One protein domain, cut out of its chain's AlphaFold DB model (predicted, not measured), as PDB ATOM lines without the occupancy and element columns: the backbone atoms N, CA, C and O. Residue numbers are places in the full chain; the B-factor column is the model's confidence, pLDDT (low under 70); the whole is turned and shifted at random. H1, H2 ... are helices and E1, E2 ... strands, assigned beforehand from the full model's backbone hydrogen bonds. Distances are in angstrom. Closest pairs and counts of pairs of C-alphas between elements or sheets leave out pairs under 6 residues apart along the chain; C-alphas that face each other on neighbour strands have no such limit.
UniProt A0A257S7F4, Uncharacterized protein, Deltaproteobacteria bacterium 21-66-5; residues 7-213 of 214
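AT A GLANCE: This is residues 7 to 213 of the 214 residues of an uncharacterized protein of Deltaproteobacteria bacterium 21-66-5 (UniProt A0A257S7F4). A small sheet of four strands, with H3 and H5 over one face, sits beside a group of helices in which H6, H7 and H8 run lengthwise and H1 packs across H7 and H8. H7 joins the two parts at edge strand E2, the long H6 reaches from H3 to the far end of the helical part, and H9 packs on H5. The 207 printed residues hold nine named helices and four named strands, in the order H1 H2 E1 H3 E2 H4 E3 E4 H5 H6 H7 H8 H9. The sheet, in order E2 E1 E3 E4, is parallel, and the class is mixed, helices and strands. The whole is compact, with a radius of gyration of the C-alphas of 17.2 A and spans of 47 by 44 by 32 A.

IN THESE COORDINATES: H1, residues 7 to 20, is 19.9 A long and begins at C-alpha 7 (249.947, 286.933, 200.751). H2 is residues 22 to 33, E1 36 to 41, H3 47 to 52, E2 55 to 59, H4 63 to 68, E3 75 to 78 and E4 94 to 96. H5, residues 105 to 123, is 26.3 A long; H6, residues 129 to 155, is 39.1 A long and ends at (241.575, 269.274, 205.186). H7 is residues 162 to 174, H8 177 to 188 and H9 205 to 210, ending at (226.369, 273.953, 173.022).

HOW THE PARTS SIT: N 38 and O 56 of E1 and E2 are 2.9 A apart, N 39 and O 75 of E1 and E3 2.9 A, and N 95 and O 76 of E4 and E3 2.9 A, within hydrogen-bond range. E1, H3, E2 is a strand-helix-strand unit, two parallel neighbours joined through a helix; E2, H4, E3 is a split one, with E1 between; both crossovers are right-handed. H3 and H5 lie on the same face, making two layers, at heights over the sheet of 8.8 A and 9.2 A. H2, H4 and H7 only graze the sheet. H6, H7 and H8 form an up and down bundle, each running against the one before. H6 touches H8, the closest C-alphas being those of Arg 142 and Ser 181, 5.0 A. H1 touches H7 at a steep tilt of 64 degrees, the C-alphas of Ala 15 and Leu 168 being closest at 5.1 A. H9 touches H5, with the C-alphas of Ala 108 and Ala 210 closest at 4.8 A. Every O i to N i+4 pair is within hydrogen-bond range in H1, H2, H3, H5, H6, H8 and H9, against 1 of 2 in H4 and 6 of 9 in H7.

THE WHOLE: The C-alphas farthest apart, those of Gly 91 and Arg 155, are 49.0 A apart. The printed part has no cut. The links E3 to E4 and H8 to H9 are long. The mean pLDDT of the printed part is 90.7; residue 43, residues 86 to 90 and residues 194 to 202 are under 70.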
ATOM      1  N   ALA A   7     250.711 287.053 201.995       91.50
ATOM      2  CA  ALA A   7     249.947 286.933 200.751       91.50
ATOM      3  C   ALA A   7     248.508 286.438 200.990       91.50
ATOM      4  O   ALA A   7     247.561 286.972 200.418       91.50
ATOM      5  N   VAL A   8     248.330 285.480 201.907       94.56
ATOM      6  CA  VAL A   8     247.010 284.962 202.299       94.56
ATOM      7  C   VAL A   8     246.160 286.067 202.924       94.56
ATOM      8  O   VAL A   8     245.008 286.255 202.544       94.56
ATOM      9  N   LEU A   9     246.729 286.829 203.863       95.25
ATOM     10  CA  LEU A   9     246.021 287.919 204.541       95.25
ATOM     11  C   LEU A   9     245.662 289.064 203.584       95.25
ATOM     12  O   LEU A   9     244.561 289.611 203.660       95.25
ATOM     13  N   GLU A  10     246.570 289.419 202.673       96.44
ATOM     14  CA  GLU A  10     246.319 290.435 201.647       96.44
ATOM     15  C   GLU A  10     245.227 289.985 200.668       96.44
ATOM     16  O   GLU A  10     244.338 290.780 200.364       96.44
ATOM     17  N   GLY A  11     245.239 288.716 200.249       97.06
ATOM     18  CA  GLY A  11     244.199 288.138 199.400       97.06
ATOM     19  C   GLY A  11     242.822 288.134 200.070       97.06
ATOM     20  O   GLY A  11     241.850 288.593 199.478       97.06
ATOM     21  N   ILE A  12     242.734 287.708 201.333       97.44
ATOM     22  CA  ILE A  12     241.479 287.748 202.102       97.44
ATOM     23  C   ILE A  12     240.935 289.179 202.192       97.44
ATOM     24  O   ILE A  12     239.752 289.410 201.942       97.44
ATOM     25  N   ARG A  13     241.794 290.156 202.511       97.69
ATOM     26  CA  ARG A  13     241.387 291.566 202.582       97.69
ATOM     27  C   ARG A  13     240.890 292.072 201.230       97.69
ATOM     28  O   ARG A  13     239.823 292.667 201.170       97.69
ATOM     29  N   PHE A  14     241.625 291.790 200.155       97.88
ATOM     30  CA  PHE A  14     241.220 292.177 198.808       97.88
ATOM     31  C   PHE A  14     239.863 291.571 198.422       97.88
ATOM     32  O   PHE A  14     239.005 292.277 197.901       97.88
ATOM     33  N   ALA A  15     239.632 290.290 198.723       97.94
ATOM     34  CA  ALA A  15     238.358 289.629 198.454       97.94
ATOM     35  C   ALA A  15     237.188 290.308 199.178       97.94
ATOM     36  O   ALA A  15     236.151 290.575 198.571       97.94
ATOM     37  N   LYS A  16     237.383 290.643 200.456       97.50
ATOM     38  CA  LYS A  16     236.406 291.385 201.257       97.50
ATOM     39  C   LYS A  16     236.119 292.772 200.675       97.50
ATOM     40  O   LYS A  16     234.959 293.178 200.598       97.50
ATOM     41  N   ASP A  17     237.150 293.496 200.247       96.56
ATOM     42  CA  ASP A  17     236.994 294.825 199.644       96.56
ATOM     43  C   ASP A  17     236.196 294.738 198.330       96.56
ATOM     44  O   ASP A  17     235.265 295.513 198.112       96.56
ATOM     45  N   VAL A  18     236.479 293.732 197.493       96.25
ATOM     46  CA  VAL A  18     235.710 293.455 196.268       96.25
ATOM     47  C   VAL A  18     234.251 293.122 196.590       96.25
ATOM     48  O   VAL A  18     233.346 293.675 195.967       96.25
ATOM     49  N   ALA A  19     234.008 292.240 197.563       93.12
ATOM     50  CA  ALA A  19     232.666 291.788 197.922       93.12
ATOM     51  C   ALA A  19     231.805 292.893 198.561       93.12
ATOM     52  O   ALA A  19     230.583 292.882 198.405       93.12
ATOM     53  N   SER A  20     232.430 293.840 199.270       92.69
ATOM     54  CA  SER A  20     231.746 294.945 199.956       92.69
ATOM     55  C   SER A  20     231.569 296.197 199.093       92.69
ATOM     56  O   SER A  20     230.624 296.953 199.316       92.69
ATOM     57  N   ALA A  21     232.425 296.413 198.088       93.00
ATOM     58  CA  ALA A  21     232.357 297.564 197.186       93.00
ATOM     59  C   ALA A  21     232.459 297.173 195.693       93.00
ATOM     60  O   ALA A  21     233.292 297.723 194.958       93.00
ATOM     61  N   PRO A  22     231.589 296.278 195.183       94.50
ATOM     62  CA  PRO A  22     231.731 295.723 193.834       94.50
ATOM     63  C   PRO A  22     231.583 296.773 192.721       94.50
ATOM     64  O   PRO A  22     232.231 296.665 191.682       94.50
ATOM     65  N   SER A  23     230.806 297.842 192.944       94.50
ATOM     66  CA  SER A  23     230.627 298.936 191.971       94.50
ATOM     67  C   SER A  23     231.947 299.566 191.525       94.50
ATOM     68  O   SER A  23     232.127 299.859 190.342       94.50
ATOM     69  N   ALA A  24     232.878 299.774 192.463       94.12
ATOM     70  CA  ALA A  24     234.167 300.396 192.174       94.12
ATOM     71  C   ALA A  24     235.056 299.469 191.336       94.12
ATOM     72  O   ALA A  24     235.695 299.917 190.385       94.12
ATOM     73  N   VAL A  25     235.042 298.174 191.650       95.81
ATOM     74  CA  VAL A  25     235.803 297.143 190.932       95.81
ATOM     75  C   VAL A  25     235.302 297.003 189.498       95.81
ATOM     76  O   VAL A  25     236.098 297.046 188.562       95.81
ATOM     77  N   VAL A  26     233.982 296.925 189.313       96.56
ATOM     78  CA  VAL A  26     233.361 296.860 187.983       96.56
ATOM     79  C   VAL A  26     233.667 298.127 187.182       96.56
ATOM     80  O   VAL A  26     234.046 298.039 186.017       96.56
ATOM     81  N   ALA A  27     233.571 299.309 187.795       96.25
ATOM     82  CA  ALA A  27     233.904 300.569 187.127       96.25
ATOM     83  C   ALA A  27     235.375 300.631 186.683       96.25
ATOM     84  O   ALA A  27     235.666 301.061 185.563       96.25
ATOM     85  N   LEU A  28     236.297 300.180 187.539       95.88
ATOM     86  CA  LEU A  28     237.718 300.107 187.213       95.88
ATOM     87  C   LEU A  28     237.967 299.136 186.056       95.88
ATOM     88  O   LEU A  28     238.679 299.486 185.119       95.88
ATOM     89  N   TRP A  29     237.348 297.953 186.093       97.19
ATOM     90  CA  TRP A  29     237.456 296.972 185.015       97.19
ATOM     91  C   TRP A  29     236.961 297.549 183.683       97.19
ATOM     92  O   TRP A  29     237.718 297.529 182.717       97.19
ATOM     93  N   LYS A  30     235.767 298.162 183.652       97.19
ATOM     94  CA  LYS A  30     235.213 298.815 182.446       97.19
ATOM     95  C   LYS A  30     236.166 299.876 181.891       97.19
ATOM     96  O   LYS A  30     236.389 299.945 180.689       97.19
ATOM     97  N   THR A  31     236.765 300.677 182.773       97.19
ATOM     98  CA  THR A  31     237.734 301.717 182.390       97.19
ATOM     99  C   THR A  31     239.013 301.117 181.798       97.19
ATOM    100  O   THR A  31     239.552 301.649 180.834       97.19
ATOM    101  N   ALA A  32     239.505 300.017 182.369       96.44
ATOM    102  CA  ALA A  32     240.754 299.387 181.955       96.44
ATOM    103  C   ALA A  32     240.629 298.578 180.654       96.44
ATOM    104  O   ALA A  32     241.600 298.482 179.908       96.44
ATOM    105  N   THR A  33     239.468 297.973 180.394       95.69
ATOM    106  CA  THR A  33     239.263 297.079 179.242       95.69
ATOM    107  C   THR A  33     238.475 297.718 178.104       95.69
ATOM    108  O   THR A  33     238.501 297.195 176.994       95.69
ATOM    109  N   GLY A  34     237.744 298.806 178.367       96.19
ATOM    110  CA  GLY A  34     236.706 299.310 177.461       96.19
ATOM    111  C   GLY A  34     235.471 298.404 177.391       96.19
ATOM    112  O   GLY A  34     234.574 298.655 176.592       96.19
ATOM    113  N   GLY A  35     235.422 297.350 178.210       96.31
ATOM    114  CA  GLY A  35     234.341 296.376 178.235       96.31
ATOM    115  C   GLY A  35     233.088 296.874 178.950       96.31
ATOM    116  O   GLY A  35     233.068 297.919 179.609       96.31
ATOM    117  N   LYS A  36     232.028 296.072 178.851       97.75
ATOM    118  CA  LYS A  36     230.715 296.333 179.461       97.75
ATOM    119  C   LYS A  36     230.358 295.232 180.464       97.75
ATOM    120  O   LYS A  36     230.818 294.100 180.347       97.75
ATOM    121  N   ALA A  37     229.573 295.563 181.481       96.44
ATOM    122  CA  ALA A  37     229.147 294.618 182.508       96.44
ATOM    123  C   ALA A  37     227.750 294.074 182.198       96.44
ATOM    124  O   ALA A  37     226.826 294.834 181.898       96.44
ATOM    125  N   VAL A  38     227.592 292.756 182.312       95.38
ATOM    126  CA  VAL A  38     226.334 292.054 182.048       95.38
ATOM    127  C   VAL A  38     225.790 291.505 183.355       95.38
ATOM    128  O   VAL A  38     226.438 290.693 184.010       95.38
ATOM    129  N   GLY A  39     224.589 291.940 183.728       93.06
ATOM    130  CA  GLY A  39     223.855 291.368 184.848       93.06
ATOM    131  C   GLY A  39     223.272 290.024 184.433       93.06
ATOM    132  O   GLY A  39     222.438 289.960 183.531       93.06
ATOM    133  N   CYS A  40     223.714 288.953 185.079       91.56
ATOM    134  CA  CYS A  40     223.275 287.592 184.812       91.56
ATOM    135  C   CYS A  40     222.253 287.176 185.873       91.56
ATOM    136  O   CYS A  40     222.615 286.909 187.019       91.56
ATOM    137  N   LEU A  41     220.978 287.128 185.487       86.50
ATOM    138  CA  LEU A  41     219.882 286.643 186.326       86.50
ATOM    139  C   LEU A  41     219.775 285.120 186.176       86.50
ATOM    140  O   LEU A  41     219.937 284.626 185.059       86.50
ATOM    141  N   PRO A  42     219.574 284.395 187.291       70.69
ATOM    142  CA  PRO A  42     220.380 283.234 187.660       70.69
ATOM    143  C   PRO A  42     220.563 282.153 186.588       70.69
ATOM    144  O   PRO A  42     219.680 281.886 185.779       70.69
ATOM    145  N   ALA A  43     221.735 281.506 186.666       63.19
ATOM    146  CA  ALA A  43     222.224 280.429 185.800       63.19
ATOM    147  C   ALA A  43     222.531 280.854 184.352       63.19
ATOM    148  O   ALA A  43     221.862 280.446 183.409       63.19
ATOM    149  N   THR A  44     223.602 281.635 184.155       70.44
ATOM    150  CA  THR A  44     224.221 281.751 182.823       70.44
ATOM    151  C   THR A  44     225.014 280.478 182.528       70.44
ATOM    152  O   THR A  44     226.025 280.247 183.193       70.44
ATOM    153  N   PRO A  45     224.605 279.660 181.547       78.19
ATOM    154  CA  PRO A  45     225.245 278.369 181.312       78.19
ATOM    155  C   PRO A  45     226.603 278.489 180.600       78.19
ATOM    156  O   PRO A  45     227.418 277.571 180.667       78.19
ATOM    157  N   VAL A  46     226.860 279.617 179.926       91.56
ATOM    158  CA  VAL A  46     228.045 279.826 179.072       91.56
ATOM    159  C   VAL A  46     228.695 281.209 179.284       91.56
ATOM    160  O   VAL A  46     228.795 282.008 178.350       91.56
ATOM    161  N   PRO A  47     229.134 281.550 180.512       94.06
ATOM    162  CA  PRO A  47     229.736 282.856 180.806       94.06
ATOM    163  C   PRO A  47     231.052 283.103 180.045       94.06
ATOM    164  O   PRO A  47     231.466 284.253 179.884       94.06
ATOM    165  N   GLU A  48     231.699 282.048 179.545       96.06
ATOM    166  CA  GLU A  48     232.889 282.130 178.698       96.06
ATOM    167  C   GLU A  48     232.650 282.915 177.409       96.06
ATOM    168  O   GLU A  48     233.551 283.612 176.950       96.06
ATOM    169  N   LEU A  49     231.445 282.830 176.843       96.38
ATOM    170  CA  LEU A  49     231.097 283.541 175.618       96.38
ATOM    171  C   LEU A  49     231.014 285.050 175.864       96.38
ATOM    172  O   LEU A  49     231.585 285.831 175.107       96.38
ATOM    173  N   LEU A  50     230.390 285.459 176.975       96.75
ATOM    174  CA  LEU A  50     230.371 286.864 177.392       96.75
ATOM    175  C   LEU A  50     231.795 287.377 177.614       96.75
ATOM    176  O   LEU A  50     232.178 288.423 177.098       96.75
ATOM    177  N   HIS A  51     232.611 286.599 178.319       96.88
ATOM    178  CA  HIS A  51     234.003 286.952 178.558       96.88
ATOM    179  C   HIS A  51     234.822 287.089 177.262       96.88
ATOM    180  O   HIS A  51     235.605 288.031 177.129       96.88
ATOM    181  N   ALA A  52     234.608 286.205 176.283       96.94
ATOM    182  CA  ALA A  52     235.254 286.281 174.973       96.94
ATOM    183  C   ALA A  52     234.867 287.551 174.196       96.94
ATOM    184  O   ALA A  52     235.689 288.070 173.444       96.94
ATOM    185  N   ALA A  53     233.663 288.077 174.431       97.12
ATOM    186  CA  ALA A  53     233.181 289.353 173.903       97.12
ATOM    187  C   ALA A  53     233.641 290.574 174.728       97.12
ATOM    188  O   ALA A  53     233.091 291.656 174.573       97.12
ATOM    189  N   VAL A  54     234.598 290.434 175.654       97.19
ATOM    190  CA  VAL A  54     235.012 291.528 176.560       97.19
ATOM    191  C   VAL A  54     233.821 292.069 177.373       97.19
ATOM    192  O   VAL A  54     233.716 293.259 177.676       97.19
ATOM    193  N   LEU A  55     232.905 291.176 177.753       97.69
ATOM    194  CA  LEU A  55     231.842 291.451 178.710       97.69
ATOM    195  C   LEU A  55     232.204 290.831 180.059       97.69
ATOM    196  O   LEU A  55     232.717 289.715 180.125       97.69
ATOM    197  N   LEU A  56     231.925 291.544 181.148       97.38
ATOM    198  CA  LEU A  56     232.069 291.018 182.503       97.38
ATOM    199  C   LEU A  56     230.730 290.416 182.946       97.38
ATOM    200  O   LEU A  56     229.815 291.185 183.258       97.38
ATOM    201  N   PRO A  57     230.582 289.078 182.974       95.50
ATOM    202  CA  PRO A  57     229.377 288.451 183.496       95.50
ATOM    203  C   PRO A  57     229.342 288.564 185.019       95.50
ATOM    204  O   PRO A  57     230.260 288.115 185.705       95.50
ATOM    205  N   ILE A  58     228.260 289.130 185.542       93.75
ATOM    206  CA  ILE A  58     228.022 289.287 186.974       93.75
ATOM    207  C   ILE A  58     226.824 288.421 187.345       93.75
ATOM    208  O   ILE A  58     225.678 288.798 187.101       93.75
ATOM    209  N   ALA A  59     227.091 287.249 187.920       89.75
ATOM    210  CA  ALA A  59     226.060 286.346 188.424       89.75
ATOM    211  C   ALA A  59     225.380 286.960 189.654       89.75
ATOM    212  O   ALA A  59     225.960 287.003 190.734       89.75
ATOM    213  N   LEU A  60     224.161 287.465 189.482       86.75
ATOM    214  CA  LEU A  60     223.398 288.050 190.575       86.75
ATOM    215  C   LEU A  60     222.691 286.926 191.330       86.75
ATOM    216  O   LEU A  60     221.859 286.213 190.768       86.75
ATOM    217  N   GLU A  61     223.032 286.770 192.606       77.94
ATOM    218  CA  GLU A  61     222.503 285.708 193.467       77.94
ATOM    219  C   GLU A  61     221.380 286.230 194.370       77.94
ATOM    220  O   GLU A  61     220.497 285.475 194.777       77.94
ATOM    221  N   SER A  62     221.378 287.537 194.652       79.62
ATOM    222  CA  SER A  62     220.369 288.205 195.472       79.62
ATOM    223  C   SER A  62     219.972 289.587 194.928       79.62
ATOM    224  O   SER A  62     220.787 290.266 194.295       79.62
ATOM    225  N   PRO A  63     218.750 290.079 195.219       79.19
ATOM    226  CA  PRO A  63     218.356 291.458 194.908       79.19
ATOM    227  C   PRO A  63     219.264 292.528 195.540       79.19
ATOM    228  O   PRO A  63     219.342 293.653 195.043       79.19
ATOM    229  N   GLU A  64     219.969 292.195 196.622       82.00
ATOM    230  CA  GLU A  64     220.933 293.088 197.272       82.00
ATOM    231  C   GLU A  64     222.135 293.381 196.360       82.00
ATOM    232  O   GLU A  64     222.581 294.527 196.283       82.00
ATOM    233  N   ASP A  65     222.590 292.388 195.585       82.25
ATOM    234  CA  ASP A  65     223.686 292.545 194.618       82.25
ATOM    235  C   ASP A  65     223.364 293.618 193.572       82.25
ATOM    236  O   ASP A  65     224.231 294.399 193.172       82.25
ATOM    237  N   LEU A  66     222.093 293.700 193.164       81.19
ATOM    238  CA  LEU A  66     221.631 294.685 192.192       81.19
ATOM    239  C   LEU A  66     221.757 296.113 192.727       81.19
ATOM    240  O   LEU A  66     222.212 297.008 192.013       81.19
ATOM    241  N   SER A  67     221.410 296.321 193.998       83.31
ATOM    242  CA  SER A  67     221.503 297.639 194.637       83.31
ATOM    243  C   SER A  67     222.949 298.143 194.667       83.31
ATOM    244  O   SER A  67     223.205 299.321 194.402       83.31
ATOM    245  N   LEU A  68     223.909 297.239 194.890       86.19
ATOM    246  CA  LEU A  68     225.341 297.550 194.887       86.19
ATOM    247  C   LEU A  68     225.884 297.900 193.493       86.19
ATOM    248  O   LEU A  68     226.937 298.524 193.387       86.19
ATOM    249  N   LEU A  69     225.181 297.521 192.426       88.00
ATOM    250  CA  LEU A  69     225.608 297.691 191.035       88.00
ATOM    251  C   LEU A  69     224.767 298.710 190.263       88.00
ATOM    252  O   LEU A  69     224.838 298.775 189.033       88.00
ATOM    253  N   THR A  70     224.002 299.540 190.976       82.50
ATOM    254  CA  THR A  70     223.193 300.613 190.390       82.50
ATOM    255  C   THR A  70     224.017 301.449 189.402       82.50
ATOM    256  O   THR A  70     225.063 302.002 189.748       82.50
ATOM    257  N   GLY A  71     223.555 301.517 188.149       87.06
ATOM    258  CA  GLY A  71     224.208 302.267 187.069       87.06
ATOM    259  C   GLY A  71     225.491 301.640 186.507       87.06
ATOM    260  O   GLY A  71     226.210 302.301 185.758       87.06
ATOM    261  N   ARG A  72     225.823 300.394 186.873       93.00
ATOM    262  CA  ARG A  72     227.011 299.686 186.361       93.00
ATOM    263  C   ARG A  72     226.706 298.625 185.317       93.00
ATOM    264  O   ARG A  72     227.592 298.354 184.513       93.00
ATOM    265  N   ILE A  73     225.497 298.069 185.328       93.62
ATOM    266  CA  ILE A  73     225.044 297.055 184.372       93.62
ATOM    267  C   ILE A  73     224.660 297.714 183.044       93.62
ATOM    268  O   ILE A  73     223.811 298.603 183.022       93.62
ATOM    269  N   ASP A  74     225.267 297.254 181.954       95.38
ATOM    270  CA  ASP A  74     225.037 297.765 180.595       95.38
ATOM    271  C   ASP A  74     224.108 296.866 179.776       95.38
ATOM    272  O   ASP A  74     223.544 297.306 178.778       95.38
ATOM    273  N   ALA A  75     223.972 295.598 180.169       94.88
ATOM    274  CA  ALA A  75     223.117 294.627 179.506       94.88
ATOM    275  C   ALA A  75     222.684 293.516 180.464       94.88
ATOM    276  O   ALA A  75     223.294 293.296 181.512       94.88
ATOM    277  N   TRP A  76     221.638 292.794 180.079       93.06
ATOM    278  CA  TRP A  76     221.040 291.747 180.894       93.06
ATOM    279  C   TRP A  76     221.021 290.409 180.184       93.06
ATOM    280  O   TRP A  76     220.535 290.301 179.061       93.06
ATOM    281  N   LEU A  77     221.489 289.382 180.882       92.44
ATOM    282  CA  LEU A  77     221.338 288.002 180.467       92.44
ATOM    283  C   LEU A  77     220.396 287.294 181.435       92.44
ATOM    284  O   LEU A  77     220.658 287.218 182.635       92.44
ATOM    285  N   ILE A  78     219.288 286.793 180.908       89.75
ATOM    286  CA  ILE A  78     218.258 286.102 181.675       89.75
ATOM    287  C   ILE A  78     218.401 284.609 181.389       89.75
ATOM    288  O   ILE A  78     218.240 284.179 180.243       89.75
ATOM    289  N   GLY A  79     218.745 283.836 182.418       86.81
ATOM    290  CA  GLY A  79     218.809 282.381 182.337       86.81
ATOM    291  C   GLY A  79     217.439 281.730 182.078       86.81
ATOM    292  O   GLY A  79     216.403 282.397 182.132       86.81
ATOM    293  N   PRO A  80     217.421 280.418 181.787       82.88
ATOM    294  CA  PRO A  80     216.186 279.675 181.526       82.88
ATOM    295  C   PRO A  80     215.338 279.462 182.792       82.88
ATOM    296  O   PRO A  80     214.130 279.229 182.701       82.88
ATOM    297  N   GLU A  81     215.963 279.559 183.967       81.88
ATOM    298  CA  GLU A  81     215.333 279.331 185.263       81.88
ATOM    299  C   GLU A  81     214.473 280.525 185.709       81.88
ATOM    300  O   GLU A  81     214.782 281.686 185.406       81.88
ATOM    301  N   PRO A  82     213.380 280.283 186.455       73.75
ATOM    302  CA  PRO A  82     212.591 281.359 187.030       73.75
ATOM    303  C   PRO A  82     213.440 282.168 188.014       73.75
ATOM    304  O   PRO A  82     214.055 281.640 188.938       73.75
ATOM    305  N   SER A  83     213.439 283.482 187.821       72.44
ATOM    306  CA  SER A  83     214.187 284.430 188.634       72.44
ATOM    307  C   SER A  83     213.256 285.142 189.616       72.44
ATOM    308  O   SER A  83     212.156 285.553 189.247       72.44
ATOM    309  N   SER A  84     213.701 285.312 190.863       71.00
ATOM    310  CA  SER A  84     213.038 286.161 191.865       71.00
ATOM    311  C   SER A  84     213.305 287.654 191.644       71.00
ATOM    312  O   SER A  84     212.710 288.498 192.317       71.00
ATOM    313  N   PHE A  85     214.197 287.994 190.711       71.88
ATOM    314  CA  PHE A  85     214.513 289.369 190.368       71.88
ATOM    315  C   PHE A  85     213.411 289.974 189.500       71.88
ATOM    316  O   PHE A  85     212.897 289.349 188.571       71.88
ATOM    317  N   THR A  86     213.083 291.232 189.775       69.50
ATOM    318  CA  THR A  86     212.247 292.033 188.885       69.50
ATOM    319  C   THR A  86     212.955 292.208 187.545       69.50
ATOM    320  O   THR A  86     214.167 292.421 187.490       69.50
ATOM    321  N   VAL A  87     212.188 292.088 186.455       63.53
ATOM    322  CA  VAL A  87     212.704 292.294 185.098       63.53
ATOM    323  C   VAL A  87     213.378 293.671 185.044       63.53
ATOM    324  O   VAL A  87     212.782 294.643 185.516       63.53
ATOM    325  N   PRO A  88     214.599 293.769 184.500       67.00
ATOM    326  CA  PRO A  88     215.311 295.032 184.425       67.00
ATOM    327  C   PRO A  88     214.517 296.113 183.677       67.00
ATOM    328  O   PRO A  88     213.712 295.776 182.803       67.00
ATOM    329  N   PRO A  89     214.745 297.400 183.993       67.19
ATOM    330  CA  PRO A  89     214.022 298.513 183.381       67.19
ATOM    331  C   PRO A  89     214.155 298.528 181.851       67.19
ATOM    332  O   PRO A  89     215.172 298.113 181.289       67.19
ATOM    333  N   GLU A  90     213.115 299.025 181.175       69.62
ATOM    334  CA  GLU A  90     213.106 299.188 179.719       69.62
ATOM    335  C   GLU A  90     214.261 300.092 179.251       69.62
ATOM    336  O   GLU A  90     214.623 301.061 179.917       69.62
ATOM    337  N   GLY A  91     214.850 299.770 178.095       83.25
ATOM    338  CA  GLY A  91     215.926 300.555 177.475       83.25
ATOM    339  C   GLY A  91     217.344 300.005 177.656       83.25
ATOM    340  O   GLY A  91     218.251 300.476 176.976       83.25
ATOM    341  N   ILE A  92     217.546 298.984 178.496       90.38
ATOM    342  CA  ILE A  92     218.827 298.262 178.588       90.38
ATOM    343  C   ILE A  92     218.769 296.998 177.702       90.38
ATOM    344  O   ILE A  92     217.800 296.239 177.815       90.38
ATOM    345  N   PRO A  93     219.771 296.736 176.834       94.19
ATOM    346  CA  PRO A  93     219.836 295.517 176.028       94.19
ATOM    347  C   PRO A  93     219.682 294.248 176.866       94.19
ATOM    348  O   PRO A  93     220.256 294.126 177.949       94.19
ATOM    349  N   ARG A  94     218.926 293.276 176.347       92.25
ATOM    350  CA  ARG A  94     218.672 292.007 177.036       92.25
ATOM    351  C   ARG A  94     218.716 290.812 176.095       92.25
ATOM    352  O   ARG A  94     218.244 290.913 174.965       92.25
ATOM    353  N   PHE A  95     219.205 289.692 176.606       93.50
ATOM    354  CA  PHE A  95     219.075 288.366 176.014       93.50
ATOM    355  C   PHE A  95     218.408 287.442 177.025       93.50
ATOM    356  O   PHE A  95     218.713 287.495 178.217       93.50
ATOM    357  N   ALA A  96     217.493 286.600 176.559       90.94
ATOM    358  CA  ALA A  96     216.822 285.620 177.398       90.94
ATOM    359  C   ALA A  96     216.991 284.233 176.792       90.94
ATOM    360  O   ALA A  96     216.632 284.010 175.636       90.94
ATOM    361  N   PHE A  97     217.515 283.303 177.585       89.75
ATOM    362  CA  PHE A  97     217.560 281.907 177.188       89.75
ATOM    363  C   PHE A  97     216.143 281.319 177.136       89.75
ATOM    364  O   PHE A  97     215.321 281.603 178.016       89.75
ATOM    365  N   PRO A  98     215.836 280.467 176.140       88.88
ATOM    366  CA  PRO A  98     214.594 279.710 176.147       88.88
ATOM    367  C   PRO A  98     214.513 278.822 177.394       88.88
ATOM    368  O   PRO A  98     215.480 278.150 177.741       88.88
ATOM    369  N   ARG A  99     213.341 278.788 178.044       86.56
ATOM    370  CA  ARG A  99     213.125 278.005 179.278       86.56
ATOM    371  C   ARG A  99     213.214 276.493 179.074       86.56
ATOM    372  O   ARG A  99     213.548 275.767 179.998       86.56
ATOM    373  N   LEU A 100     212.853 276.016 177.886       89.75
ATOM    374  CA  LEU A 100     212.964 274.603 177.539       89.75
ATOM    375  C   LEU A 100     214.405 274.307 177.147       89.75
ATOM    376  O   LEU A 100     214.959 275.044 176.334       89.75
ATOM    377  N   ALA A 101     214.994 273.236 177.675       89.00
ATOM    378  CA  ALA A 101     216.290 272.745 177.210       89.00
ATOM    379  C   ALA A 101     216.234 272.418 175.700       89.00
ATOM    380  O   ALA A 101     215.166 272.034 175.210       89.00
ATOM    381  N   PRO A 102     217.332 272.612 174.949       93.06
ATOM    382  CA  PRO A 102     217.383 272.226 173.544       93.06
ATOM    383  C   PRO A 102     217.205 270.711 173.396       93.06
ATOM    384  O   PRO A 102     217.718 269.934 174.200       93.06
ATOM    385  N   GLY A 103     216.482 270.279 172.363       95.38
ATOM    386  CA  GLY A 103     216.256 268.859 172.081       95.38
ATOM    387  C   GLY A 103     217.409 268.183 171.332       95.38
ATOM    388  O   GLY A 103     217.447 266.956 171.239       95.38
ATOM    389  N   SER A 104     218.341 268.963 170.777       96.50
ATOM    390  CA  SER A 104     219.470 268.476 169.982       96.50
ATOM    391  C   SER A 104     220.701 269.380 170.113       96.50
ATOM    392  O   SER A 104     220.612 270.524 170.557       96.50
ATOM    393  N   VAL A 105     221.866 268.871 169.694       95.31
ATOM    394  CA  VAL A 105     223.108 269.669 169.619       95.31
ATOM    395  C   VAL A 105     222.966 270.837 168.639       95.31
ATOM    396  O   VAL A 105     223.533 271.889 168.896       95.31
ATOM    397  N   GLU A 106     222.215 270.663 167.551       96.56
ATOM    398  CA  GLU A 106     221.954 271.712 166.554       96.56
ATOM    399  C   GLU A 106     221.150 272.861 167.175       96.56
ATOM    400  O   GLU A 106     221.602 273.998 167.164       96.56
ATOM    401  N   GLU A 107     220.049 272.554 167.870       96.56
ATOM    402  CA  GLU A 107     219.265 273.578 168.572       96.56
ATOM    403  C   GLU A 107     220.073 274.247 169.700       96.56
ATOM    404  O   GLU A 107     219.914 275.432 169.993       96.56
ATOM    405  N   ALA A 108     220.953 273.494 170.364       95.62
ATOM    406  CA  ALA A 108     221.862 274.055 171.354       95.62
ATOM    407  C   ALA A 108     222.898 274.996 170.717       95.62
ATOM    408  O   ALA A 108     223.226 276.019 171.317       95.62
ATOM    409  N   LEU A 109     223.398 274.667 169.522       96.50
ATOM    410  CA  LEU A 109     224.347 275.489 168.776       96.50
ATOM    411  C   LEU A 109     223.700 276.808 168.353       96.50
ATOM    412  O   LEU A 109     224.245 277.854 168.699       96.50
ATOM    413  N   ASP A 110     222.494 276.767 167.779       96.75
ATOM    414  CA  ASP A 110     221.724 277.962 167.405       96.75
ATOM    415  C   ASP A 110     221.572 278.937 168.586       96.75
ATOM    416  O   ASP A 110     221.688 280.155 168.451       96.75
ATOM    417  N   ARG A 111     221.341 278.409 169.797       95.25
ATOM    418  CA  ARG A 111     221.207 279.228 171.016       95.25
ATOM    419  C   ARG A 111     222.522 279.878 171.439       95.25
ATOM    420  O   ARG A 111     222.504 281.011 171.921       95.25
ATOM    421  N   VAL A 112     223.643 279.166 171.317       95.69
ATOM    422  CA  VAL A 112     224.969 279.719 171.632       95.69
ATOM    423  C   VAL A 112     225.380 280.743 170.571       95.69
ATOM    424  O   VAL A 112     225.899 281.794 170.936       95.69
ATOM    425  N   GLU A 113     225.097 280.497 169.293       96.56
ATOM    426  CA  GLU A 113     225.341 281.444 168.196       96.56
ATOM    427  C   GLU A 113     224.516 282.722 168.365       96.56
ATOM    428  O   GLU A 113     225.077 283.817 168.345       96.56
ATOM    429  N   ALA A 114     223.221 282.603 168.673       96.81
ATOM    430  CA  ALA A 114     222.374 283.755 168.975       96.81
ATOM    431  C   ALA A 114     222.915 284.579 170.159       96.81
ATOM    432  O   ALA A 114     222.865 285.812 170.143       96.81
ATOM    433  N   LEU A 115     223.459 283.918 171.190       96.56
ATOM    434  CA  LEU A 115     224.114 284.619 172.291       96.56
ATOM    435  C   LEU A 115     225.420 285.292 171.837       96.56
ATOM    436  O   LEU A 115     225.694 286.406 172.282       96.56
ATOM    437  N   ALA A 116     226.219 284.652 170.977       97.00
ATOM    438  CA  ALA A 116     227.454 285.220 170.430       97.00
ATOM    439  C   ALA A 116     227.175 286.486 169.619       97.00
ATOM    440  O   ALA A 116     227.809 287.514 169.853       97.00
ATOM    441  N   GLU A 117     226.186 286.447 168.728       97.44
ATOM    442  CA  GLU A 117     225.748 287.604 167.947       97.44
ATOM    443  C   GLU A 117     225.271 288.742 168.848       97.44
ATOM    444  O   GLU A 117     225.706 289.887 168.704       97.44
ATOM    445  N   TRP A 118     224.427 288.427 169.834       97.69
ATOM    446  CA  TRP A 118     223.972 289.412 170.809       97.69
ATOM    447  C   TRP A 118     225.135 290.016 171.602       97.69
ATOM    448  O   TRP A 118     225.193 291.234 171.779       97.69
ATOM    449  N   ALA A 119     226.084 289.194 172.053       97.25
ATOM    450  CA  ALA A 119     227.249 289.651 172.797       97.25
ATOM    451  C   ALA A 119     228.143 290.562 171.942       97.25
ATOM    452  O   ALA A 119     228.623 291.574 172.453       97.25
ATOM    453  N   CYS A 120     228.309 290.270 170.648       97.06
ATOM    454  CA  CYS A 120     229.003 291.148 169.701       97.06
ATOM    455  C   CYS A 120     228.316 292.513 169.591       97.06
ATOM    456  O   CYS A 120     228.974 293.544 169.715       97.06
ATOM    457  N   VAL A 121     226.988 292.533 169.421       97.19
ATOM    458  CA  VAL A 121     226.205 293.779 169.334       97.19
ATOM    459  C   VAL A 121     226.293 294.588 170.626       97.19
ATOM    460  O   VAL A 121     226.428 295.807 170.589       97.19
ATOM    461  N   VAL A 122     226.210 293.929 171.782       96.94
ATOM    462  CA  VAL A 122     226.280 294.614 173.075       96.94
ATOM    463  C   VAL A 122     227.675 295.155 173.338       96.94
ATOM    464  O   VAL A 122     227.791 296.262 173.851       96.94
ATOM    465  N   SER A 123     228.723 294.388 173.048       96.19
ATOM    466  CA  SER A 123     230.096 294.722 173.434       96.19
ATOM    467  C   SER A 123     230.829 295.624 172.446       96.19
ATOM    468  O   SER A 123     231.750 296.313 172.868       96.19
ATOM    469  N   ASP A 124     230.424 295.632 171.175       95.88
ATOM    470  CA  ASP A 124     231.195 296.166 170.045       95.88
ATOM    471  C   ASP A 124     232.512 295.392 169.772       95.88
ATOM    472  O   ASP A 124     233.360 295.845 169.000       95.88
ATOM    473  N   PHE A 125     232.682 294.201 170.365       94.12
ATOM    474  CA  PHE A 125     233.834 293.315 170.172       94.12
ATOM    475  C   PHE A 125     233.422 291.987 169.520       94.12
ATOM    476  O   PHE A 125     232.407 291.401 169.894       94.12
ATOM    477  N   PRO A 126     234.219 291.451 168.578       93.06
ATOM    478  CA  PRO A 126     233.928 290.161 167.969       93.06
ATOM    479  C   PRO A 126     234.229 289.005 168.930       93.06
ATOM    480  O   PRO A 126     235.296 288.947 169.546       93.06
ATOM    481  N   VAL A 127     233.336 288.018 168.969       94.44
ATOM    482  CA  VAL A 127     233.606 286.715 169.586       94.44
ATOM    483  C   VAL A 127     234.412 285.869 168.601       94.44
ATOM    484  O   VAL A 127     233.866 285.285 167.671       94.44
ATOM    485  N   SER A 128     235.733 285.825 168.780       93.00
ATOM    486  CA  SER A 128     236.617 284.978 167.968       93.00
ATOM    487  C   SER A 128     236.794 283.586 168.576       93.00
ATOM    488  O   SER A 128     236.725 283.414 169.795       93.00
ATOM    489  N   GLU A 129     237.112 282.598 167.739       92.88
ATOM    490  CA  GLU A 129     237.416 281.229 168.177       92.88
ATOM    491  C   GLU A 129     238.548 281.200 169.222       92.88
ATOM    492  O   GLU A 129     238.400 280.630 170.304       92.88
ATOM    493  N   GLY A 130     239.658 281.899 168.953       91.56
ATOM    494  CA  GLY A 130     240.771 282.014 169.900       91.56
ATOM    495  C   GLY A 130     240.383 282.723 171.204       91.56
ATOM    496  O   GLY A 130     240.846 282.342 172.283       91.56
ATOM    497  N   GLY A 131     239.493 283.721 171.138       93.25
ATOM    498  CA  GLY A 131     238.936 284.397 172.314       93.25
ATOM    499  C   GLY A 131     238.059 283.478 173.170       93.25
ATOM    500  O   GLY A 131     238.148 283.508 174.403       93.25
ATOM    501  N   LEU A 132     237.262 282.616 172.534       95.06
ATOM    502  CA  LEU A 132     236.465 281.593 173.210       95.06
ATOM    503  C   LEU A 132     237.347 280.546 173.882       95.06
ATOM    504  O   LEU A 132     237.154 280.270 175.064       95.06
ATOM    505  N   TRP A 133     238.346 280.012 173.180       94.12
ATOM    506  CA  TRP A 133     239.281 279.048 173.760       94.12
ATOM    507  C   TRP A 133     240.042 279.627 174.954       94.12
ATOM    508  O   TRP A 133     240.089 279.010 176.022       94.12
ATOM    509  N   LYS A 134     240.537 280.864 174.836       93.25
ATOM    510  CA  LYS A 134     241.143 281.592 175.960       93.25
ATOM    511  C   LYS A 134     240.185 281.701 177.151       93.25
ATOM    512  O   LYS A 134     240.587 281.459 178.289       93.25
ATOM    513  N   SER A 135     238.923 282.036 176.899       95.25
ATOM    514  CA  SER A 135     237.902 282.166 177.945       95.25
ATOM    515  C   SER A 135     237.577 280.820 178.598       95.25
ATOM    516  O   SER A 135     237.546 280.726 179.823       95.25
ATOM    517  N   LEU A 136     237.433 279.753 177.808       94.38
ATOM    518  CA  LEU A 136     237.271 278.378 178.290       94.38
ATOM    519  C   LEU A 136     238.403 277.970 179.232       94.38
ATOM    520  O   LEU A 136     238.130 277.444 180.315       94.38
ATOM    521  N   ARG A 137     239.656 278.267 178.871       92.44
ATOM    522  CA  ARG A 137     240.815 278.026 179.739       92.44
ATOM    523  C   ARG A 137     240.726 278.832 181.030       92.44
ATOM    524  O   ARG A 137     240.849 278.252 182.105       92.44
ATOM    525  N   ALA A 138     240.453 280.133 180.947       95.06
ATOM    526  CA  ALA A 138     240.371 281.003 182.119       95.06
ATOM    527  C   ALA A 138     239.322 280.517 183.138       95.06
ATOM    528  O   ALA A 138     239.604 280.432 184.337       95.06
ATOM    529  N   TYR A 139     238.131 280.130 182.672       95.00
ATOM    530  CA  TYR A 139     237.082 279.588 183.538       95.00
ATOM    531  C   TYR A 139     237.413 278.191 184.068       95.00
ATOM    532  O   TYR A 139     237.133 277.909 185.235       95.00
ATOM    533  N   ALA A 140     238.026 277.325 183.257       93.69
ATOM    534  CA  ALA A 140     238.484 276.017 183.714       93.69
ATOM    535  C   ALA A 140     239.520 276.151 184.839       93.69
ATOM    536  O   ALA A 140     239.350 275.535 185.889       93.69
ATOM    537  N   THR A 141     240.523 277.022 184.677       94.75
ATOM    538  CA  THR A 141     241.522 277.280 185.720       94.75
ATOM    539  C   THR A 141     240.886 277.829 186.993       94.75
ATOM    540  O   THR A 141     241.196 277.356 188.087       94.75
ATOM    541  N   ARG A 142     239.946 278.777 186.869       95.75
ATOM    542  CA  ARG A 142     239.209 279.307 188.020       95.75
ATOM    543  C   ARG A 142     238.468 278.204 188.778       95.75
ATOM    544  O   ARG A 142     238.548 278.166 190.001       95.75
ATOM    545  N   ARG A 143     237.787 277.292 188.071       95.19
ATOM    546  CA  ARG A 143     237.096 276.149 188.696       95.19
ATOM    547  C   ARG A 143     238.065 275.248 189.459       95.19
ATOM    548  O   ARG A 143     237.820 274.986 190.630       95.19
ATOM    549  N   SER A 144     239.190 274.866 188.855       95.56
ATOM    550  CA  SER A 144     240.199 274.037 189.531       95.56
ATOM    551  C   SER A 144     240.774 274.704 190.786       95.56
ATOM    552  O   SER A 144     241.030 274.032 191.782       95.56
ATOM    553  N   LEU A 145     240.946 276.029 190.782       97.31
ATOM    554  CA  LEU A 145     241.404 276.773 191.960       97.31
ATOM    555  C   LEU A 145     240.336 276.862 193.058       97.31
ATOM    556  O   LEU A 145     240.675 276.764 194.237       97.31
ATOM    557  N   ILE A 146     239.059 277.010 192.697       96.94
ATOM    558  CA  ILE A 146     237.945 276.935 193.656       96.94
ATOM    559  C   ILE A 146     237.897 275.538 194.286       96.94
ATOM    560  O   ILE A 146     237.848 275.425 195.506       96.94
ATOM    561  N   GLU A 147     237.995 274.473 193.489       96.50
ATOM    562  CA  GLU A 147     238.049 273.092 193.988       96.50
ATOM    563  C   GLU A 147     239.253 272.859 194.916       96.50
ATOM    564  O   GLU A 147     239.122 272.219 195.963       96.50
ATOM    565  N   ALA A 148     240.419 273.420 194.587       96.19
ATOM    566  CA  ALA A 148     241.602 273.357 195.442       96.19
ATOM    567  C   ALA A 148     241.401 274.105 196.773       96.19
ATOM    568  O   ALA A 148     241.806 273.597 197.826       96.19
ATOM    569  N   LEU A 149     240.752 275.275 196.743       96.94
ATOM    570  CA  LEU A 149     240.379 276.038 197.937       96.94
ATOM    571  C   LEU A 149     239.433 275.247 198.834       96.94
ATOM    572  O   LEU A 149     239.683 275.129 200.035       96.94
ATOM    573  N   GLU A 150     238.390 274.670 198.248       95.75
ATOM    574  CA  GLU A 150     237.427 273.821 198.942       95.75
ATOM    575  C   GLU A 150     238.107 272.603 199.567       95.75
ATOM    576  O   GLU A 150     237.990 272.362 200.771       95.75
ATOM    577  N   GLY A 151     238.925 271.891 198.788       96.19
ATOM    578  CA  GLY A 151     239.698 270.755 199.274       96.19
ATOM    579  C   GLY A 151     240.633 271.124 200.428       96.19
ATOM    580  O   GLY A 151     240.769 270.352 201.378       96.19
ATOM    581  N   ARG A 152     241.261 272.308 200.391       95.50
ATOM    582  CA  ARG A 152     242.087 272.799 201.502       95.50
ATOM    583  C   ARG A 152     241.249 273.124 202.734       95.50
ATOM    584  O   ARG A 152     241.633 272.706 203.818       95.50
ATOM    585  N   CYS A 153     240.110 273.797 202.584       94.56
ATOM    586  CA  CYS A 153     239.222 274.117 203.707       94.56
ATOM    587  C   CYS A 153     238.675 272.858 204.398       94.56
ATOM    588  O   CYS A 153     238.510 272.853 205.613       94.56
ATOM    589  N   VAL A 154     238.433 271.777 203.648       94.94
ATOM    590  CA  VAL A 154     238.032 270.479 204.217       94.94
ATOM    591  C   VAL A 154     239.170 269.843 205.022       94.94
ATOM    592  O   VAL A 154     238.937 269.349 206.123       94.94
ATOM    593  N   ARG A 155     240.403 269.852 204.497       95.94
ATOM    594  CA  ARG A 155     241.575 269.274 205.186       95.94
ATOM    595  C   ARG A 155     242.038 270.108 206.381       95.94
ATOM    596  O   ARG A 155     242.514 269.558 207.368       95.94
ATOM    597  N   GLU A 156     241.900 271.427 206.289       94.94
ATOM    598  CA  GLU A 156     242.344 272.409 207.275       94.94
ATOM    599  C   GLU A 156     241.187 273.369 207.616       94.94
ATOM    600  O   GLU A 156     241.178 274.510 207.152       94.94
ATOM    601  N   PRO A 157     240.214 272.978 208.463       91.44
ATOM    602  CA  PRO A 157     239.048 273.820 208.767       91.44
ATOM    603  C   PRO A 157     239.382 275.182 209.396       91.44
ATOM    604  O   PRO A 157     238.579 276.105 209.345       91.44
ATOM    605  N   ALA A 158     240.570 275.322 209.992       92.12
ATOM    606  CA  ALA A 158     241.063 276.585 210.547       92.12
ATOM    607  C   ALA A 158     241.753 277.492 209.504       92.12
ATOM    608  O   ALA A 158     242.164 278.608 209.839       92.12
ATOM    609  N   PHE A 159     241.918 277.024 208.260       94.69
ATOM    610  CA  PHE A 159     242.594 277.766 207.198       94.69
ATOM    611  C   PHE A 159     241.872 279.077 206.881       94.69
ATOM    612  O   PHE A 159     242.522 280.118 206.839       94.69
ATOM    613  N   LEU A 160     240.541 279.042 206.763       95.38
ATOM    614  CA  LEU A 160     239.675 280.204 206.555       95.38
ATOM    615  C   LEU A 160     238.475 280.145 207.496       95.38
ATOM    616  O   LEU A 160     237.946 279.069 207.769       95.38
ATOM    617  N   THR A 161     238.018 281.302 207.962       95.69
ATOM    618  CA  THR A 161     236.695 281.387 208.587       95.69
ATOM    619  C   THR A 161     235.601 281.245 207.516       95.69
ATOM    620  O   THR A 161     235.863 281.466 206.329       95.69
ATOM    621  N   PRO A 162     234.354 280.913 207.901       95.38
ATOM    622  CA  PRO A 162     233.238 280.864 206.957       95.38
ATOM    623  C   PRO A 162     233.040 282.171 206.180       95.38
ATOM    624  O   PRO A 162     232.708 282.140 204.997       95.38
ATOM    625  N   ASP A 163     233.282 283.312 206.828       96.19
ATOM    626  CA  ASP A 163     233.133 284.633 206.221       96.19
ATOM    627  C   ASP A 163     234.240 284.916 205.204       96.19
ATOM    628  O   ASP A 163     233.950 285.329 204.086       96.19
ATOM    629  N   GLU A 164     235.494 284.602 205.539       97.12
ATOM    630  CA  GLU A 164     236.624 284.762 204.617       97.12
ATOM    631  C   GLU A 164     236.473 283.868 203.382       97.12
ATOM    632  O   GLU A 164     236.743 284.295 202.259       97.12
ATOM    633  N   ARG A 165     236.008 282.626 203.577       96.56
ATOM    634  CA  ARG A 165     235.701 281.707 202.477       96.56
ATOM    635  C   ARG A 165     234.592 282.265 201.587       96.56
ATOM    636  O   ARG A 165     234.728 282.243 200.366       96.56
ATOM    637  N   ARG A 166     233.512 282.776 202.185       95.44
ATOM    638  CA  ARG A 166     232.404 283.392 201.448       95.44
ATOM    639  C   ARG A 166     232.876 284.602 200.647       95.44
ATOM    640  O   ARG A 166     232.555 284.679 199.467       95.44
ATOM    641  N   ASP A 167     233.667 285.493 201.241       96.75
ATOM    642  CA  ASP A 167     234.196 286.682 200.565       96.75
ATOM    643  C   ASP A 167     235.111 286.301 199.387       96.75
ATOM    644  O   ASP A 167     234.991 286.873 198.303       96.75
ATOM    645  N   LEU A 168     235.973 285.286 199.551       97.69
ATOM    646  CA  LEU A 168     236.842 284.775 198.481       97.69
ATOM    647  C   LEU A 168     236.063 284.218 197.291       97.69
ATOM    648  O   LEU A 168     236.418 284.500 196.147       97.69
ATOM    649  N   VAL A 169     235.010 283.442 197.540       95.31
ATOM    650  CA  VAL A 169     234.158 282.904 196.469       95.31
ATOM    651  C   VAL A 169     233.353 284.032 195.818       95.31
ATOM    652  O   VAL A 169     233.374 284.172 194.595       95.31
ATOM    653  N   ARG A 170     232.729 284.894 196.628       94.50
ATOM    654  CA  ARG A 170     231.888 286.013 196.183       94.50
ATOM    655  C   ARG A 170     232.654 287.051 195.365       94.50
ATOM    656  O   ARG A 170     232.101 287.592 194.414       94.50
ATOM    657  N   ALA A 171     233.932 287.295 195.653       96.38
ATOM    658  CA  ALA A 171     234.765 288.178 194.834       96.38
ATOM    659  C   ALA A 171     234.817 287.742 193.354       96.38
ATOM    660  O   ALA A 171     234.910 288.586 192.464       96.38
ATOM    661  N   GLY A 172     234.695 286.438 193.074       95.31
ATOM    662  CA  GLY A 172     234.666 285.886 191.717       95.31
ATOM    663  C   GLY A 172     233.430 286.249 190.892       95.31
ATOM    664  O   GLY A 172     233.452 286.063 189.675       95.31
ATOM    665  N   ILE A 173     232.380 286.785 191.523       93.75
ATOM    666  CA  ILE A 173     231.185 287.316 190.850       93.75
ATOM    667  C   ILE A 173     231.493 288.657 190.169       93.75
ATOM    668  O   ILE A 173     230.922 288.975 189.130       93.75
ATOM    669  N   PHE A 174     232.404 289.447 190.744       95.19
ATOM    670  CA  PHE A 174     232.672 290.829 190.326       95.19
ATOM    671  C   PHE A 174     234.029 291.003 189.631       95.19
ATOM    672  O   PHE A 174     234.383 292.111 189.226       95.19
ATOM    673  N   LEU A 175     234.802 289.923 189.512       96.81
ATOM    674  CA  LEU A 175     236.123 289.903 188.893       96.81
ATOM    675  C   LEU A 175     236.110 289.066 187.610       96.81
ATOM    676  O   LEU A 175     235.465 288.015 187.576       96.81
ATOM    677  N   PRO A 176     236.893 289.450 186.582       96.44
ATOM    678  CA  PRO A 176     237.152 288.554 185.464       96.44
ATOM    679  C   PRO A 176     237.865 287.283 185.961       96.44
ATOM    680  O   PRO A 176     238.573 287.319 186.982       96.44
ATOM    681  N   PRO A 177     237.701 286.149 185.259       96.31
ATOM    682  CA  PRO A 177     238.165 284.852 185.734       96.31
ATOM    683  C   PRO A 177     239.675 284.804 185.990       96.31
ATOM    684  O   PRO A 177     240.103 284.144 186.937       96.31
ATOM    685  N   GLU A 178     240.489 285.537 185.228       96.19
ATOM    686  CA  GLU A 178     241.938 285.612 185.432       96.19
ATOM    687  C   GLU A 178     242.295 286.354 186.721       96.19
ATOM    688  O   GLU A 178     243.189 285.930 187.452       96.19
ATOM    689  N   ALA A 179     241.603 287.456 187.031       96.75
ATOM    690  CA  ALA A 179     241.856 288.215 188.256       96.75
ATOM    691  C   ALA A 179     241.454 287.408 189.495       96.75
ATOM    692  O   ALA A 179     242.210 287.357 190.466       96.75
ATOM    693  N   HIS A 180     240.312 286.717 189.439       97.81
ATOM    694  CA  HIS A 180     239.900 285.817 190.516       97.81
ATOM    695  C   HIS A 180     240.848 284.621 190.657       97.81
ATOM    696  O   HIS A 180     241.225 284.271 191.770       97.81
ATOM    697  N   SER A 181     241.321 284.050 189.546       97.44
ATOM    698  CA  SER A 181     242.310 282.963 189.576       97.44
ATOM    699  C   SER A 181     243.614 283.391 190.250       97.44
ATOM    700  O   SER A 181     244.120 282.676 191.109       97.44
ATOM    701  N   ARG A 182     244.140 284.582 189.934       96.69
ATOM    702  CA  ARG A 182     245.344 285.114 190.599       96.69
ATOM    703  C   ARG A 182     245.136 285.308 192.098       96.69
ATOM    704  O   ARG A 182     246.018 284.967 192.881       96.69
ATOM    705  N   LEU A 183     243.971 285.823 192.495       97.56
ATOM    706  CA  LEU A 183     243.602 285.964 193.902       97.56
ATOM    707  C   LEU A 183     243.609 284.605 194.619       97.56
ATOM    708  O   LEU A 183     244.261 284.458 195.651       97.56
ATOM    709  N   LEU A 184     242.923 283.607 194.055       97.81
ATOM    710  CA  LEU A 184     242.841 282.265 194.630       97.81
ATOM    711  C   LEU A 184     244.214 281.591 194.705       97.81
ATOM    712  O   LEU A 184     244.566 281.048 195.747       97.81
ATOM    713  N   ALA A 185     245.009 281.667 193.638       96.12
ATOM    714  CA  ALA A 185     246.353 281.105 193.606       96.12
ATOM    715  C   ALA A 185     247.267 281.743 194.662       96.12
ATOM    716  O   ALA A 185     247.955 281.026 195.383       96.12
ATOM    717  N   SER A 186     247.198 283.068 194.836       95.25
ATOM    718  CA  SER A 186     247.942 283.778 195.883       95.25
ATOM    719  C   SER A 186     247.531 283.356 197.296       95.25
ATOM    720  O   SER A 186     248.378 283.302 198.184       95.25
ATOM    721  N   VAL A 187     246.244 283.083 197.532       96.25
ATOM    722  CA  VAL A 187     245.749 282.589 198.829       96.25
ATOM    723  C   VAL A 187     246.148 281.130 199.054       96.25
ATOM    724  O   VAL A 187     246.414 280.723 200.185       96.25
ATOM    725  N   LEU A 188     246.206 280.336 197.987       95.06
ATOM    726  CA  LEU A 188     246.580 278.927 198.044       95.06
ATOM    727  C   LEU A 188     248.090 278.686 198.047       95.06
ATOM    728  O   LEU A 188     248.484 277.567 198.363       95.06
ATOM    729  N   ASP A 189     248.891 279.715 197.768       92.94
ATOM    730  CA  ASP A 189     250.340 279.617 197.554       92.94
ATOM    731  C   ASP A 189     250.687 278.665 196.394       92.94
ATOM    732  O   ASP A 189     251.562 277.808 196.483       92.94
ATOM    733  N   ILE A 190     249.927 278.778 195.298       91.00
ATOM    734  CA  ILE A 190     250.119 278.016 194.059       91.00
ATOM    735  C   ILE A 190     250.736 278.945 193.015       91.00
ATOM    736  O   ILE A 190     250.241 280.052 192.800       91.00
ATOM    737  N   ASP A 191     251.777 278.478 192.323       84.44
ATOM    738  CA  ASP A 191     252.317 279.186 191.162       84.44
ATOM    739  C   ASP A 191     251.293 279.156 190.017       84.44
ATOM    740  O   ASP A 191     250.981 278.104 189.450       84.44
ATOM    741  N   TYR A 192     250.714 280.318 189.722       78.31
ATOM    742  CA  TYR A 192     249.737 280.482 188.655       78.31
ATOM    743  C   TYR A 192     250.428 280.948 187.381       78.31
ATOM    744  O   TYR A 192     250.895 282.084 187.289       78.31
ATOM    745  N   GLN A 193     250.378 280.096 186.362       73.38
ATOM    746  CA  GLN A 193     250.734 280.452 184.996       73.38
ATOM    747  C   GLN A 193     249.467 280.436 184.128       73.38
ATOM    748  O   GLN A 193     248.721 279.452 184.155       73.38
ATOM    749  N   PRO A 194     249.177 281.508 183.367       66.00
ATOM    750  CA  PRO A 194     248.055 281.505 182.437       66.00
ATOM    751  C   PRO A 194     248.280 280.428 181.371       66.00
ATOM    752  O   PRO A 194     249.343 280.364 180.759       66.00
ATOM    753  N   VAL A 195     247.281 279.572 181.146       69.38
ATOM    754  CA  VAL A 195     247.384 278.481 180.168       69.38
ATOM    755  C   VAL A 195     247.324 279.068 178.754       69.38
ATOM    756  O   VAL A 195     246.310 279.650 178.361       69.38
ATOM    757  N   ILE A 196     248.423 278.943 178.005       64.50
ATOM    758  CA  ILE A 196     248.613 279.621 176.713       64.50
ATOM    759  C   ILE A 196     247.860 278.889 175.596       64.50
ATOM    760  O   ILE A 196     247.062 279.533 174.927       64.50
ATOM    761  N   GLU A 197     248.008 277.568 175.481       63.88
ATOM    762  CA  GLU A 197     247.317 276.685 174.525       63.88
ATOM    763  C   GLU A 197     247.497 275.231 174.989       63.88
ATOM    764  O   GLU A 197     248.552 274.886 175.529       63.88
ATOM    765  N   SER A 198     246.483 274.378 174.825       57.47
ATOM    766  CA  SER A 198     246.588 272.941 175.129       57.47
ATOM    767  C   SER A 198     246.474 272.101 173.853       57.47
ATOM    768  O   SER A 198     245.588 272.349 173.039       57.47
ATOM    769  N   GLU A 199     247.287 271.045 173.710       50.69
ATOM    770  CA  GLU A 199     247.220 270.080 172.585       50.69
ATOM    771  C   GLU A 199     245.842 269.382 172.435       50.69
ATOM    772  O   GLU A 199     245.576 268.701 171.437       50.69
ATOM    773  N   GLY A 200     244.957 269.542 173.428       52.19
ATOM    774  CA  GLY A 200     243.585 269.036 173.458       52.19
ATOM    775  C   GLY A 200     242.516 269.998 172.925       52.19
ATOM    776  O   GLY A 200     241.343 269.625 172.917       52.19
ATOM    777  N   GLU A 201     242.877 271.205 172.480       64.62
ATOM    778  CA  GLU A 201     241.955 272.135 171.809       64.62
ATOM    779  C   GLU A 201     241.656 271.620 170.401       64.62
ATOM    780  O   GLU A 201     242.354 271.908 169.434       64.62
ATOM    781  N   ARG A 202     240.648 270.752 170.302       66.25
ATOM    782  CA  ARG A 202     240.198 270.167 169.039       66.25
ATOM    783  C   ARG A 202     238.713 270.427 168.847       66.25
ATOM    784  O   ARG A 202     237.914 270.170 169.747       66.25
ATOM    785  N   GLY A 203     238.357 270.833 167.634       78.88
ATOM    786  CA  GLY A 203     236.979 271.119 167.242       78.88
ATOM    787  C   GLY A 203     236.551 272.551 167.548       78.88
ATOM    788  O   GLY A 203     237.353 273.378 167.965       78.88
ATOM    789  N   ASP A 204     235.272 272.823 167.317       90.38
ATOM    790  CA  ASP A 204     234.682 274.152 167.454       90.38
ATOM    791  C   ASP A 204     234.320 274.451 168.931       90.38
ATOM    792  O   ASP A 204     233.577 273.670 169.547       90.38
ATOM    793  N   PRO A 205     234.810 275.555 169.532       93.38
ATOM    794  CA  PRO A 205     234.481 275.921 170.908       93.38
ATOM    795  C   PRO A 205     232.985 276.203 171.116       93.38
ATOM    796  O   PRO A 205     232.485 275.986 172.223       93.38
ATOM    797  N   LEU A 206     232.241 276.619 170.086       94.50
ATOM    798  CA  LEU A 206     230.787 276.776 170.165       94.50
ATOM    799  C   LEU A 206     230.097 275.424 170.348       94.50
ATOM    800  O   LEU A 206     229.200 275.318 171.179       94.50
ATOM    801  N   ILE A 207     230.573 274.360 169.691       94.12
ATOM    802  CA  ILE A 207     230.061 272.996 169.909       94.12
ATOM    803  C   ILE A 207     230.340 272.533 171.346       94.12
ATOM    804  O   ILE A 207     229.504 271.861 171.958       94.12
ATOM    805  N   VAL A 208     231.500 272.883 171.915       93.06
ATOM    806  CA  VAL A 208     231.821 272.577 173.322       93.06
ATOM    807  C   VAL A 208     230.835 273.264 174.268       93.06
ATOM    808  O   VAL A 208     230.377 272.637 175.223       93.06
ATOM    809  N   LEU A 209     230.503 274.530 174.008       93.94
ATOM    810  CA  LEU A 209     229.531 275.289 174.795       93.94
ATOM    811  C   LEU A 209     228.097 274.776 174.597       93.94
ATOM    812  O   LEU A 209     227.393 274.576 175.582       93.94
ATOM    813  N   ALA A 210     227.691 274.479 173.362       94.31
ATOM    814  CA  ALA A 210     226.369 273.953 173.022       94.31
ATOM    815  C   ALA A 210     226.081 272.632 173.743       94.31
ATOM    816  O   ALA A 210     225.023 272.457 174.339       94.31
ATOM    817  N   LYS A 211     227.063 271.724 173.799       92.69
ATOM    818  CA  LYS A 211     226.939 270.453 174.531       92.69
ATOM    819  C   LYS A 211     226.693 270.614 176.034       92.69
ATOM    820  O   LYS A 211     226.237 269.659 176.647       92.69
ATOM    821  N   ARG A 212     226.999 271.771 176.634       90.44
ATOM    822  CA  ARG A 212     226.703 272.056 178.052       90.44
ATOM    823  C   ARG A 212     225.271 272.541 178.282       90.44
ATOM    824  O   ARG A 212     224.877 272.673 179.435       90.44
ATOM    825  N   LEU A 213     224.536 272.867 177.214       89.75
ATOM    826  CA  LEU A 213     223.125 273.256 177.291       89.75
ATOM    827  C   LEU A 213     222.171 272.055 177.256       89.75
ATOM    828  O   LEU A 213     220.984 272.248 177.508       89.75
TER     829      LEU A 213